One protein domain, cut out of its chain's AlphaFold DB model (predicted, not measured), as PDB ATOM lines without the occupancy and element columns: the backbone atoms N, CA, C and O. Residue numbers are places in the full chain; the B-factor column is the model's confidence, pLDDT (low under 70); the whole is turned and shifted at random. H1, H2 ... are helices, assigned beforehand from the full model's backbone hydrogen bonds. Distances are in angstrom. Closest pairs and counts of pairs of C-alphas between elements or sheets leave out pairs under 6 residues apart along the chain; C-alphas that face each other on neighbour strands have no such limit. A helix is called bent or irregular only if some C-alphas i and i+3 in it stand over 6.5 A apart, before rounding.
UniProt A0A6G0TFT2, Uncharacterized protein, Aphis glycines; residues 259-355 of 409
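What this domain is: This is residues 259 to 355 of the 409 residues of an uncharacterized protein of Aphis glycines (UniProt A0A6G0TFT2). Picture a body of short helices with H1 in its middle: H5 and H7 pack on H1, H2 and H4 pack on each other nearby, and small H6 lies between H2 and H7. From this body the unnamed stretch 283 to 298 swings out to H3 at one end of the long axis, where residues 298 to 303 stick out, while H7 lies toward the other end. The printed part has 97 residues with seven named helices, H1 to H7 in order along the chain, and no named strand; the class is all helix. By its radius of gyration of the C-alphas, 13.9 A, it is compact, yet its outline is elongated, spanning 42 by 26 by 26 A.

Where its parts are: Find C-alpha 259 at (127.345, 115.594, 126.441); from there H1 runs to residue 266, 13.0 A long. H2 follows at residues 272 to 282, 15.3 A. Next look for H3, residues 299 to 307, 14.1 A, with C-alpha 299 at (124.593, 95.063, 135.203); it is irregular, its C-alphas 300 and 303 being 7.4 A apart. H4 is residues 310 to 313. H5, residues 316 to 324, spans 14.4 A and is neither bent nor irregular, but only just: C-alphas 316 and 319 are 6.2 A apart. H6 is residues 330 to 333. H7, residues 343 to 353, runs 15.2 A to C-alpha 353 at (121.806, 118.419, 111.005).

How they stand to each other: Begin with H1, the hub. It touches H5, about perpendicular at 76 degrees; the closest C-alphas, of Glu 259 and Ser 318, are 4.3 A apart. H1 touches H7 at a steep tilt of 65 degrees, opposite ways, closest at the C-alphas of Phe 266 and Leu 349, 5.8 A. H1 and H4 only just touch, with 3 pairs of C-alphas within 8 A, the closest those of Ala 261 and Phe 313, 6.2 A. H4 touches H2 at the C-alphas of Ser 311 and Met 278, 4.3 A. H2 and H5 touch only at their ends, closest at the C-alphas of Leu 282 and Ser 316, 4.9 A. H6 and H7 only just touch, with 3 pairs of C-alphas within 8 A; those of Phe 331 and Tyr 345 are closest, 6.3 A. H3 touches no helix. In H2 and H7 every O i to N i+4 pair is within hydrogen-bond range; 0 of 4 are in H1, 1 of 5 in H3 and 2 of 5 in H5, where 5 of 5, 5 of 6 and 4 of 6 O i to N i+3 pairs are, while H4 and H6 are too short for an i+4 pair.

The domain as a whole: Look for the two farthest C-alphas at Lys 300 and Gln 343, 42.8 A apart. The printed part has no cut, and the link H2 to H3, 16 residues, is long. The mean pLDDT of the printed part is 76.0; residues 285 to 309 are under 70.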
ATOM      1  N   GLU A 259     127.121 114.704 127.590       82.88
ATOM      2  CA  GLU A 259     127.345 115.594 126.441       82.88
ATOM      3  C   GLU A 259     126.726 115.037 125.153       82.88
ATOM      4  O   GLU A 259     126.089 115.767 124.404       82.88
ATOM      5  N   THR A 260     126.879 113.740 124.879       81.31
ATOM      6  CA  THR A 260     126.276 113.120 123.686       81.31
ATOM      7  C   THR A 260     124.761 112.981 123.801       81.31
ATOM      8  O   THR A 260     124.069 113.097 122.794       81.31
ATOM      9  N   ALA A 261     124.241 112.757 125.012       85.25
ATOM     10  CA  ALA A 261     122.805 112.662 125.255       85.25
ATOM     11  C   ALA A 261     122.094 113.995 124.965       85.25
ATOM     12  O   ALA A 261     120.969 113.986 124.468       85.25
ATOM     13  N   ALA A 262     122.769 115.140 125.145       87.50
ATOM     14  CA  ALA A 262     122.227 116.454 124.786       87.50
ATOM     15  C   ALA A 262     121.884 116.619 123.290       87.50
ATOM     16  O   ALA A 262     121.097 117.498 122.939       87.50
ATOM     17  N   LEU A 263     122.383 115.765 122.390       86.94
ATOM     18  CA  LEU A 263     121.929 115.779 120.992       86.94
ATOM     19  C   LEU A 263     120.425 115.485 120.869       86.94
ATOM     20  O   LEU A 263     119.775 115.995 119.957       86.94
ATOM     21  N   ALA A 264     119.851 114.739 121.818       88.12
ATOM     22  CA  ALA A 264     118.432 114.397 121.828       88.12
ATOM     23  C   ALA A 264     117.503 115.620 121.988       88.12
ATOM     24  O   ALA A 264     116.339 115.551 121.595       88.12
ATOM     25  N   PHE A 265     117.998 116.771 122.470       87.19
ATOM     26  CA  PHE A 265     117.220 118.022 122.489       87.19
ATOM     27  C   PHE A 265     116.790 118.464 121.071       87.19
ATOM     28  O   PHE A 265     115.724 119.073 120.890       87.19
ATOM     29  N   PHE A 266     117.581 118.112 120.054       87.12
ATOM     30  CA  PHE A 266     117.346 118.452 118.646       87.12
ATOM     31  C   PHE A 266     116.669 117.337 117.842       87.12
ATOM     32  O   PHE A 266     116.352 117.543 116.673       87.12
ATOM     33  N   ASP A 267     116.405 116.176 118.445       84.25
ATOM     34  CA  ASP A 267     115.712 115.083 117.766       84.25
ATOM     35  C   ASP A 267     114.200 115.367 117.702       84.25
ATOM     36  O   ASP A 267     113.569 115.788 118.681       84.25
ATOM     37  N   ILE A 268     113.613 115.170 116.521       81.44
ATOM     38  CA  ILE A 268     112.178 115.339 116.270       81.44
ATOM     39  C   ILE A 268     111.346 114.185 116.840       81.44
ATOM     40  O   ILE A 268     110.169 114.371 117.136       81.44
ATOM     41  N   ASN A 269     111.958 113.016 117.029       81.00
ATOM     42  CA  ASN A 269     111.293 111.817 117.531       81.00
ATOM     43  C   ASN A 269     111.138 111.820 119.057       81.00
ATOM     44  O   ASN A 269     110.406 110.992 119.596       81.00
ATOM     45  N   VAL A 270     111.812 112.736 119.763       84.69
ATOM     46  CA  VAL A 270     111.705 112.868 121.220       84.69
ATOM     47  C   VAL A 270     110.444 113.671 121.566       84.69
ATOM     48  O   VAL A 270     110.345 114.839 121.171       84.69
ATOM     49  N   PRO A 271     109.482 113.089 122.311       86.50
ATOM     50  CA  PRO A 271     108.235 113.762 122.663       86.50
ATOM     51  C   PRO A 271     108.456 115.047 123.467       86.50
ATOM     52  O   PRO A 271     109.396 115.158 124.251       86.50
ATOM     53  N   LEU A 272     107.534 116.006 123.348       85.94
ATOM     54  CA  LEU A 272     107.598 117.266 124.104       85.94
ATOM     55  C   LEU A 272     107.578 117.044 125.623       85.94
ATOM     56  O   LEU A 272     108.291 117.730 126.350       85.94
ATOM     57  N   SER A 273     106.800 116.067 126.099       86.38
ATOM     58  CA  SER A 273     106.764 115.678 127.515       86.38
ATOM     59  C   SER A 273     108.131 115.221 128.022       86.38
ATOM     60  O   SER A 273     108.509 115.539 129.145       86.38
ATOM     61  N   GLU A 274     108.892 114.530 127.177       86.94
ATOM     62  CA  GLU A 274     110.240 114.061 127.479       86.94
ATOM     63  C   GLU A 274     111.254 115.210 127.443       86.94
ATOM     64  O   GLU A 274     112.051 115.358 128.365       86.94
ATOM     65  N   LYS A 275     111.155 116.112 126.456       88.19
ATOM     66  CA  LYS A 275     111.987 117.328 126.395       88.19
ATOM     67  C   LYS A 275     111.827 118.200 127.640       88.19
ATOM     68  O   LYS A 275     112.822 118.700 128.154       88.19
ATOM     69  N   LYS A 276     110.605 118.328 128.173       88.06
ATOM     70  CA  LYS A 276     110.352 119.035 129.441       88.06
ATOM     71  C   LYS A 276     111.100 118.385 130.609       88.06
ATOM     72  O   LYS A 276     111.757 119.089 131.370       88.06
ATOM     73  N   LYS A 277     111.077 117.051 130.716       87.31
ATOM     74  CA  LYS A 277     111.842 116.320 131.744       87.31
ATOM     75  C   LYS A 277     113.351 116.500 131.584       87.31
ATOM     76  O   LYS A 277     114.041 116.689 132.576       87.31
ATOM     77  N   MET A 278     113.857 116.491 130.351       87.75
ATOM     78  CA  MET A 278     115.278 116.721 130.069       87.75
ATOM     79  C   MET A 278     115.742 118.115 130.521       87.75
ATOM     80  O   MET A 278     116.838 118.241 131.057       87.75
ATOM     81  N   VAL A 279     114.920 119.159 130.343       86.19
ATOM     82  CA  VAL A 279     115.224 120.518 130.839       86.19
ATOM     83  C   VAL A 279     115.268 120.551 132.368       86.19
ATOM     84  O   VAL A 279     116.172 121.147 132.944       86.19
ATOM     85  N   VAL A 280     114.328 119.874 133.036       85.06
ATOM     86  CA  VAL A 280     114.329 119.766 134.505       85.06
ATOM     87  C   VAL A 280     115.592 119.050 134.997       85.06
ATOM     88  O   VAL A 280     116.272 119.556 135.889       85.06
ATOM     89  N   ALA A 281     115.956 117.929 134.370       83.88
ATOM     90  CA  ALA A 281     117.156 117.161 134.707       83.88
ATOM     91  C   ALA A 281     118.450 117.984 134.546       83.88
ATOM     92  O   ALA A 281     119.373 117.874 135.347       83.88
ATOM     93  N   LEU A 282     118.492 118.880 133.557       82.69
ATOM     94  CA  LEU A 282     119.622 119.771 133.293       82.69
ATOM     95  C   LEU A 282     119.837 120.825 134.396       82.69
ATOM     96  O   LEU A 282     120.975 121.206 134.657       82.69
ATOM     97  N   ASN A 283     118.758 121.248 135.061       76.12
ATOM     98  CA  ASN A 283     118.777 122.218 136.161       76.12
ATOM     99  C   ASN A 283     118.915 121.568 137.548       76.12
ATOM    100  O   ASN A 283     118.959 122.269 138.559       76.12
ATOM    101  N   THR A 284     118.962 120.237 137.617       72.44
ATOM    102  CA  THR A 284     119.118 119.522 138.885       72.44
ATOM    103  C   THR A 284     120.600 119.522 139.271       72.44
ATOM    104  O   THR A 284     121.458 119.175 138.461       72.44
ATOM    105  N   ILE A 285     120.925 119.952 140.494       58.09
ATOM    106  CA  ILE A 285     122.311 119.996 140.983       58.09
ATOM    107  C   ILE A 285     122.796 118.554 141.181       58.09
ATOM    108  O   ILE A 285     122.302 117.848 142.060       58.09
ATOM    109  N   ASP A 286     123.762 118.120 140.368       55.62
ATOM    110  CA  ASP A 286     124.422 116.825 140.536       55.62
ATOM    111  C   ASP A 286     125.230 116.828 141.843       55.62
ATOM    112  O   ASP A 286     126.298 117.428 141.931       55.62
ATOM    113  N   THR A 287     124.746 116.122 142.864       47.16
ATOM    114  CA  THR A 287     125.506 115.806 144.089       47.16
ATOM    115  C   THR A 287     126.538 114.698 143.878       47.16
ATOM    116  O   THR A 287     127.329 114.406 144.771       47.16
ATOM    117  N   SER A 288     126.541 114.067 142.701       47.06
ATOM    118  CA  SER A 288     127.486 113.015 142.352       47.06
ATOM    119  C   SER A 288     128.615 113.586 141.503       47.06
ATOM    120  O   SER A 288     128.411 114.095 140.402       47.06
ATOM    121  N   GLU A 289     129.835 113.489 142.026       41.38
ATOM    122  CA  GLU A 289     131.064 113.683 141.266       41.38
ATOM    123  C   GLU A 289     131.131 112.654 140.123       41.38
ATOM    124  O   GLU A 289     131.782 111.611 140.218       41.38
ATOM    125  N   TYR A 290     130.477 112.938 138.995       49.19
ATOM    126  CA  TYR A 290     130.767 112.278 137.726       49.19
ATOM    127  C   TYR A 290     132.131 112.775 137.227       49.19
ATOM    128  O   TYR A 290     132.249 113.537 136.272       49.19
ATOM    129  N   THR A 291     133.195 112.324 137.892       42.69
ATOM    130  CA  THR A 291     134.594 112.489 137.466       42.69
ATOM    131  C   THR A 291     134.889 111.747 136.158       42.69
ATOM    132  O   THR A 291     135.898 112.003 135.502       42.69
ATOM    133  N   ALA A 292     133.997 110.851 135.724       50.50
ATOM    134  CA  ALA A 292     134.095 110.149 134.455       50.50
ATOM    135  C   ALA A 292     133.216 110.808 133.380       50.50
ATOM    136  O   ALA A 292     132.005 110.922 133.536       50.50
ATOM    137  N   ASN A 293     133.804 111.120 132.218       56.38
ATOM    138  CA  ASN A 293     133.118 111.582 130.994       56.38
ATOM    139  C   ASN A 293     132.087 110.576 130.410       56.38
ATOM    140  O   ASN A 293     131.757 110.653 129.227       56.38
ATOM    141  N   ARG A 294     131.655 109.559 131.170       61.19
ATOM    142  CA  ARG A 294     130.902 108.385 130.704       61.19
ATOM    143  C   ARG A 294     129.992 107.835 131.799       61.19
ATOM    144  O   ARG A 294     130.388 107.784 132.960       61.19
ATOM    145  N   PHE A 295     128.825 107.330 131.403       64.75
ATOM    146  CA  PHE A 295     127.949 106.580 132.303       64.75
ATOM    147  C   PHE A 295     128.532 105.185 132.576       64.75
ATOM    148  O   PHE A 295     128.596 104.337 131.683       64.75
ATOM    149  N   ALA A 296     128.962 104.932 133.813       56.66
ATOM    150  CA  ALA A 296     129.335 103.596 134.267       56.66
ATOM    151  C   ALA A 296     128.066 102.821 134.647       56.66
ATOM    152  O   ALA A 296     127.518 102.988 135.733       56.66
ATOM    153  N   ILE A 297     127.571 101.995 133.729       59.69
ATOM    154  CA  ILE A 297     126.378 101.180 133.967       59.69
ATOM    155  C   ILE A 297     126.810  99.809 134.491       59.69
ATOM    156  O   ILE A 297     127.422  99.025 133.763       59.69
ATOM    157  N   ASP A 298     126.467  99.522 135.749       55.41
ATOM    158  CA  ASP A 298     126.558  98.179 136.326       55.41
ATOM    159  C   ASP A 298     125.349  97.331 135.894       55.41
ATOM    160  O   ASP A 298     124.228  97.817 135.746       55.41
ATOM    161  N   ILE A 299     125.571  96.033 135.712       51.12
ATOM    162  CA  ILE A 299     124.593  95.063 135.203       51.12
ATOM    163  C   ILE A 299     123.413  94.909 136.178       51.12
ATOM    164  O   ILE A 299     122.311  94.544 135.775       51.12
ATOM    165  N   LYS A 300     123.621  95.220 137.463       52.91
ATOM    166  CA  LYS A 300     122.565  95.249 138.485       52.91
ATOM    167  C   LYS A 300     121.565  96.394 138.275       52.91
ATOM    168  O   LYS A 300     120.399  96.240 138.611       52.91
ATOM    169  N   ASN A 301     121.996  97.485 137.638       51.94
ATOM    170  CA  ASN A 301     121.181  98.667 137.334       51.94
ATOM    171  C   ASN A 301     120.606  98.628 135.911       51.94
ATOM    172  O   ASN A 301     120.234  99.639 135.330       51.94
ATOM    173  N   LEU A 302     120.566  97.454 135.295       51.25
ATOM    174  CA  LEU A 302     120.217  97.329 133.889       51.25
ATOM    175  C   LEU A 302     118.702  97.248 133.640       51.25
ATOM    176  O   LEU A 302     118.234  97.541 132.540       51.25
ATOM    177  N   SER A 303     117.938  96.908 134.679       48.75
ATOM    178  CA  SER A 303     116.496  97.154 134.747       48.75
ATOM    179  C   SER A 303     116.191  98.651 134.637       48.75
ATOM    180  O   SER A 303     115.266  99.012 133.913       48.75
ATOM    181  N   LEU A 304     117.031  99.510 135.238       48.16
ATOM    182  CA  LEU A 304     116.909 100.965 135.124       48.16
ATOM    183  C   LEU A 304     117.066 101.403 133.666       48.16
ATOM    184  O   LEU A 304     116.182 102.052 133.151       48.16
ATOM    185  N   LEU A 305     118.062 100.937 132.908       52.97
ATOM    186  CA  LEU A 305     118.191 101.257 131.467       52.97
ATOM    187  C   LEU A 305     116.935 100.983 130.614       52.97
ATOM    188  O   LEU A 305     116.774 101.582 129.551       52.97
ATOM    189  N   LYS A 306     116.084 100.032 131.017       50.41
ATOM    190  CA  LYS A 306     114.865  99.668 130.277       50.41
ATOM    191  C   LYS A 306     113.658 100.506 130.664       50.41
ATOM    192  O   LYS A 306     112.773 100.645 129.819       50.41
ATOM    193  N   SER A 307     113.630 101.008 131.895       55.81
ATOM    194  CA  SER A 307     112.643 101.967 132.400       55.81
ATOM    195  C   SER A 307     113.070 103.418 132.202       55.81
ATOM    196  O   SER A 307     112.228 104.310 132.268       55.81
ATOM    197  N   ASN A 308     114.362 103.648 131.984       59.84
ATOM    198  CA  ASN A 308     114.934 104.974 131.945       59.84
ATOM    199  C   ASN A 308     114.566 105.665 130.644       59.84
ATOM    200  O   ASN A 308     114.669 105.105 129.547       59.84
ATOM    201  N   CYS A 309     114.138 106.904 130.799       67.62
ATOM    202  CA  CYS A 309     113.830 107.784 129.699       67.62
ATOM    203  C   CYS A 309     115.097 108.563 129.308       67.62
ATOM    204  O   CYS A 309     116.136 108.487 129.968       67.62
ATOM    205  N   ILE A 310     115.052 109.287 128.191       79.12
ATOM    206  CA  ILE A 310     116.220 110.040 127.708       79.12
ATOM    207  C   ILE A 310     116.636 111.096 128.742       79.12
ATOM    208  O   ILE A 310     117.830 111.360 128.889       79.12
ATOM    209  N   SER A 311     115.672 111.634 129.499       80.12
ATOM    210  CA  SER A 311     115.901 112.543 130.624       80.12
ATOM    211  C   SER A 311     116.911 112.032 131.644       80.12
ATOM    212  O   SER A 311     117.656 112.836 132.191       80.12
ATOM    213  N   ASP A 312     116.996 110.721 131.861       78.00
ATOM    214  CA  ASP A 312     117.831 110.135 132.918       78.00
ATOM    215  C   ASP A 312     119.320 110.104 132.538       78.00
ATOM    216  O   ASP A 312     120.185 109.852 133.375       78.00
ATOM    217  N   PHE A 313     119.627 110.368 131.264       77.06
ATOM    218  CA  PHE A 313     120.990 110.535 130.756       77.06
ATOM    219  C   PHE A 313     121.389 112.008 130.615       77.06
ATOM    220  O   PHE A 313     122.491 112.297 130.145       77.06
ATOM    221  N   ILE A 314     120.505 112.933 130.997       81.75
ATOM    222  CA  ILE A 314     120.773 114.368 131.009       81.75
ATOM    223  C   ILE A 314     121.097 114.793 132.432       81.75
ATOM    224  O   ILE A 314     120.363 114.518 133.371       81.75
ATOM    225  N   ASN A 315     122.205 115.501 132.568       80.62
ATOM    226  CA  ASN A 315     122.611 116.143 133.807       80.62
ATOM    227  C   ASN A 315     123.259 117.510 133.536       80.62
ATOM    228  O   ASN A 315     123.329 117.954 132.379       80.62
ATOM    229  N   SER A 316     123.785 118.156 134.574       79.94
ATOM    230  CA  SER A 316     124.413 119.483 134.484       79.94
ATOM    231  C   SER A 316     125.558 119.560 133.454       79.94
ATOM    232  O   SER A 316     125.754 120.573 132.777       79.94
ATOM    233  N   SER A 317     126.291 118.459 133.244       78.38
ATOM    234  CA  SER A 317     127.387 118.384 132.269       78.38
ATOM    235  C   SER A 317     126.919 118.321 130.815       78.38
ATOM    236  O   SER A 317     127.711 118.610 129.920       78.38
ATOM    237  N   SER A 318     125.652 118.007 130.551       84.12
ATOM    238  CA  SER A 318     125.095 117.971 129.186       84.12
ATOM    239  C   SER A 318     125.158 119.346 128.511       84.12
ATOM    240  O   SER A 318     125.320 119.439 127.293       84.12
ATOM    241  N   VAL A 319     125.136 120.421 129.310       82.88
ATOM    242  CA  VAL A 319     125.241 121.812 128.842       82.88
ATOM    243  C   VAL A 319     126.568 122.093 128.131       82.88
ATOM    244  O   VAL A 319     126.627 122.905 127.204       82.88
ATOM    245  N   LYS A 320     127.636 121.369 128.494       83.81
ATOM    246  CA  LYS A 320     128.970 121.510 127.888       83.81
ATOM    247  C   LYS A 320     128.942 121.306 126.370       83.81
ATOM    248  O   LYS A 320     129.739 121.929 125.665       83.81
ATOM    249  N   LEU A 321     128.007 120.499 125.850       85.50
ATOM    250  CA  LEU A 321     127.807 120.335 124.410       85.50
ATOM    251  C   LEU A 321     127.426 121.667 123.743       85.50
ATOM    252  O   LEU A 321     128.044 122.048 122.748       85.50
ATOM    253  N   PHE A 322     126.450 122.395 124.292       85.75
ATOM    254  CA  PHE A 322     125.991 123.665 123.719       85.75
ATOM    255  C   PHE A 322     127.114 124.704 123.704       85.75
ATOM    256  O   PHE A 322     127.338 125.344 122.676       85.75
ATOM    257  N   HIS A 323     127.893 124.792 124.788       83.88
ATOM    258  CA  HIS A 323     129.071 125.660 124.842       83.88
ATOM    259  C   HIS A 323     130.118 125.286 123.786       83.88
ATOM    260  O   HIS A 323     130.611 126.163 123.077       83.88
ATOM    261  N   ARG A 324     130.418 123.989 123.607       83.31
ATOM    262  CA  ARG A 324     131.404 123.522 122.613       83.31
ATOM    263  C   ARG A 324     131.000 123.862 121.177       83.31
ATOM    264  O   ARG A 324     131.863 124.162 120.358       83.31
ATOM    265  N   PHE A 325     129.704 123.838 120.876       82.38
ATOM    266  CA  PHE A 325     129.172 124.208 119.562       82.38
ATOM    267  C   PHE A 325     128.798 125.690 119.437       82.38
ATOM    268  O   PHE A 325     128.291 126.101 118.387       82.38
ATOM    269  N   ASN A 326     129.074 126.503 120.462       84.25
ATOM    270  CA  ASN A 326     128.707 127.916 120.539       84.25
ATOM    271  C   ASN A 326     127.217 128.132 120.207       84.25
ATOM    272  O   ASN A 326     126.858 128.843 119.262       84.25
ATOM    273  N   ILE A 327     126.357 127.393 120.908       85.94
ATOM    274  CA  ILE A 327     124.898 127.491 120.843       85.94
ATOM    275  C   ILE A 327     124.444 128.168 122.130       85.94
ATOM    276  O   ILE A 327     124.770 127.702 123.222       85.94
ATOM    277  N   LYS A 328     123.699 129.266 122.001       85.50
ATOM    278  CA  LYS A 328     123.103 129.939 123.156       85.50
ATOM    279  C   LYS A 328     121.999 129.074 123.752       85.50
ATOM    280  O   LYS A 328     121.191 128.512 123.016       85.50
ATOM    281  N   THR A 329     121.969 128.987 125.074       84.50
ATOM    282  CA  THR A 329     121.057 128.124 125.838       84.50
ATOM    283  C   THR A 329     119.752 128.813 126.229       84.50
ATOM    284  O   THR A 329     118.947 128.204 126.922       84.50
ATOM    285  N   ASP A 330     119.509 130.045 125.772       82.62
ATOM    286  CA  ASP A 330     118.342 130.863 126.145       82.62
ATOM    287  C   ASP A 330     117.008 130.157 125.852       82.62
ATOM    288  O   ASP A 330     116.053 130.282 126.615       82.62
ATOM    289  N   PHE A 331     116.971 129.331 124.801       84.31
ATOM    290  CA  PHE A 331     115.796 128.532 124.449       84.31
ATOM    291  C   PHE A 331     115.424 127.497 125.524       84.31
ATOM    292  O   PHE A 331     114.261 127.124 125.615       84.31
ATOM    293  N   LEU A 332     116.364 127.040 126.365       84.31
ATOM    294  CA  LEU A 332     116.076 126.087 127.448       84.31
ATOM    295  C   LEU A 332     115.183 126.692 128.543       84.31
ATOM    296  O   LEU A 332     114.581 125.939 129.304       84.31
ATOM    297  N   ASN A 333     115.074 128.024 128.602       83.56
ATOM    298  CA  ASN A 333     114.199 128.738 129.536       83.56
ATOM    299  C   ASN A 333     112.759 128.890 129.010       83.56
ATOM    300  O   ASN A 333     111.869 129.287 129.759       83.56
ATOM    301  N   GLU A 334     112.523 128.589 127.732       83.94
ATOM    302  CA  GLU A 334     111.211 128.655 127.085       83.94
ATOM    303  C   GLU A 334     110.563 127.264 127.020       83.94
ATOM    304  O   GLU A 334     111.249 126.238 127.008       83.94
ATOM    305  N   ASP A 335     109.227 127.206 126.930       84.56
ATOM    306  CA  ASP A 335     108.524 125.930 126.749       84.56
ATOM    307  C   ASP A 335     109.000 125.246 125.445       84.56
ATOM    308  O   ASP A 335     109.009 125.897 124.394       84.56
ATOM    309  N   PRO A 336     109.337 123.937 125.461       84.81
ATOM    310  CA  PRO A 336     109.702 123.163 124.273       84.81
ATOM    311  C   PRO A 336     108.774 123.285 123.061       84.81
ATOM    312  O   PRO A 336     109.201 123.021 121.934       84.81
ATOM    313  N   VAL A 337     107.515 123.690 123.257       86.75
ATOM    314  CA  VAL A 337     106.585 124.021 122.164       86.75
ATOM    315  C   VAL A 337     107.110 125.178 121.299       86.75
ATOM    316  O   VAL A 337     106.987 125.136 120.073       86.75
ATOM    317  N   LEU A 338     107.737 126.182 121.917       85.94
ATOM    318  CA  LEU A 338     108.213 127.408 121.270       85.94
ATOM    319  C   LEU A 338     109.605 127.262 120.640       85.94
ATOM    320  O   LEU A 338     109.996 128.087 119.815       85.94
ATOM    321  N   TRP A 339     110.332 126.181 120.937       85.94
ATOM    322  CA  TRP A 339     111.691 125.961 120.422       85.94
ATOM    323  C   TRP A 339     111.765 125.985 118.895       85.94
ATOM    324  O   TRP A 339     112.741 126.467 118.335       85.94
ATOM    325  N   LYS A 340     110.715 125.533 118.201       82.12
ATOM    326  CA  LYS A 340     110.666 125.564 116.729       82.12
ATOM    327  C   LYS A 340     110.687 126.977 116.140       82.12
ATOM    328  O   LYS A 340     111.019 127.120 114.970       82.12
ATOM    329  N   ILE A 341     110.305 127.984 116.923       86.25
ATOM    330  CA  ILE A 341     110.250 129.398 116.529       86.25
ATOM    331  C   ILE A 341     111.501 130.137 117.038       86.25
ATOM    332  O   ILE A 341     111.916 131.142 116.461       86.25
ATOM    333  N   ASN A 342     112.149 129.616 118.084       87.94
ATOM    334  CA  ASN A 342     113.333 130.215 118.681       87.94
ATOM    335  C   ASN A 342     114.549 130.166 117.731       87.94
ATOM    336  O   ASN A 342     114.994 129.105 117.287       87.94
ATOM    337  N   GLN A 343     115.141 131.334 117.466       86.38
ATOM    338  CA  GLN A 343     116.271 131.467 116.543       86.38
ATOM    339  C   GLN A 343     117.516 130.690 117.000       86.38
ATOM    340  O   GLN A 343     118.223 130.124 116.165       86.38
ATOM    341  N   HIS A 344     117.786 130.618 118.306       85.62
ATOM    342  CA  HIS A 344     118.949 129.910 118.848       85.62
ATOM    343  C   HIS A 344     118.790 128.392 118.753       85.62
ATOM    344  O   HIS A 344     119.751 127.694 118.413       85.62
ATOM    345  N   TYR A 345     117.570 127.885 118.951       87.44
ATOM    346  CA  TYR A 345     117.267 126.474 118.723       87.44
ATOM    347  C   TYR A 345     117.429 126.096 117.247       87.44
ATOM    348  O   TYR A 345     118.101 125.114 116.943       87.44
ATOM    349  N   ILE A 346     116.893 126.904 116.324       86.06
ATOM    350  CA  ILE A 346     117.028 126.675 114.874       86.06
ATOM    351  C   ILE A 346     118.503 126.700 114.450       86.06
ATOM    352  O   ILE A 346     118.943 125.851 113.675       86.06
ATOM    353  N   GLN A 347     119.300 127.632 114.982       85.44
ATOM    354  CA  GLN A 347     120.745 127.679 114.738       85.44
ATOM    355  C   GLN A 347     121.454 126.408 115.224       85.44
ATOM    356  O   GLN A 347     122.295 125.864 114.505       85.44
ATOM    357  N   GLY A 348     121.112 125.918 116.420       85.06
ATOM    358  CA  GLY A 348     121.640 124.664 116.957       85.06
ATOM    359  C   GLY A 348     121.232 123.452 116.120       85.06
ATOM    360  O   GLY A 348     122.086 122.657 115.730       85.06
ATOM    361  N   LEU A 349     119.952 123.364 115.757       86.31
ATOM    362  CA  LEU A 349     119.403 122.314 114.905       86.31
ATOM    363  C   LEU A 349     120.117 122.272 113.549       86.31
ATOM    364  O   LEU A 349     120.591 121.217 113.136       86.31
ATOM    365  N   ASN A 350     120.284 123.423 112.894       84.44
ATOM    366  CA  ASN A 350     121.004 123.520 111.627       84.44
ATOM    367  C   ASN A 350     122.476 123.115 111.765       84.44
ATOM    368  O   ASN A 350     123.007 122.457 110.871       84.44
ATOM    369  N   LYS A 351     123.144 123.459 112.875       84.31
ATOM    370  CA  LYS A 351     124.517 123.000 113.144       84.31
ATOM    371  C   LYS A 351     124.591 121.483 113.304       84.31
ATOM    372  O   LYS A 351     125.524 120.888 112.776       84.31
ATOM    373  N   PHE A 352     123.636 120.864 113.998       82.94
ATOM    374  CA  PHE A 352     123.644 119.421 114.250       82.94
ATOM    375  C   PHE A 352     123.170 118.581 113.061       82.94
ATOM    376  O   PHE A 352     123.746 117.527 112.813       82.94
ATOM    377  N   ILE A 353     122.207 119.060 112.269       80.12
ATOM    378  CA  ILE A 353     121.806 118.419 111.005       80.12
ATOM    379  C   ILE A 353     122.962 118.448 110.001       80.12
ATOM    380  O   ILE A 353     123.261 117.445 109.358       80.12
ATOM    381  N   ASN A 354     123.649 119.589 109.896       79.56
ATOM    382  CA  ASN A 354     124.810 119.738 109.018       79.56
ATOM    383  C   ASN A 354     126.112 119.258 109.664       79.56
ATOM    384  O   ASN A 354     127.183 119.376 109.056       79.56
ATOM    385  N   LEU A 355     126.042 118.717 110.885       75.31
ATOM    386  CA  LEU A 355     127.182 118.087 111.512       75.31
ATOM    387  C   LEU A 355     127.513 116.878 110.656       75.31
ATOM    388  O   LEU A 355     126.857 115.840 110.725       75.31
TER     389      LEU A 355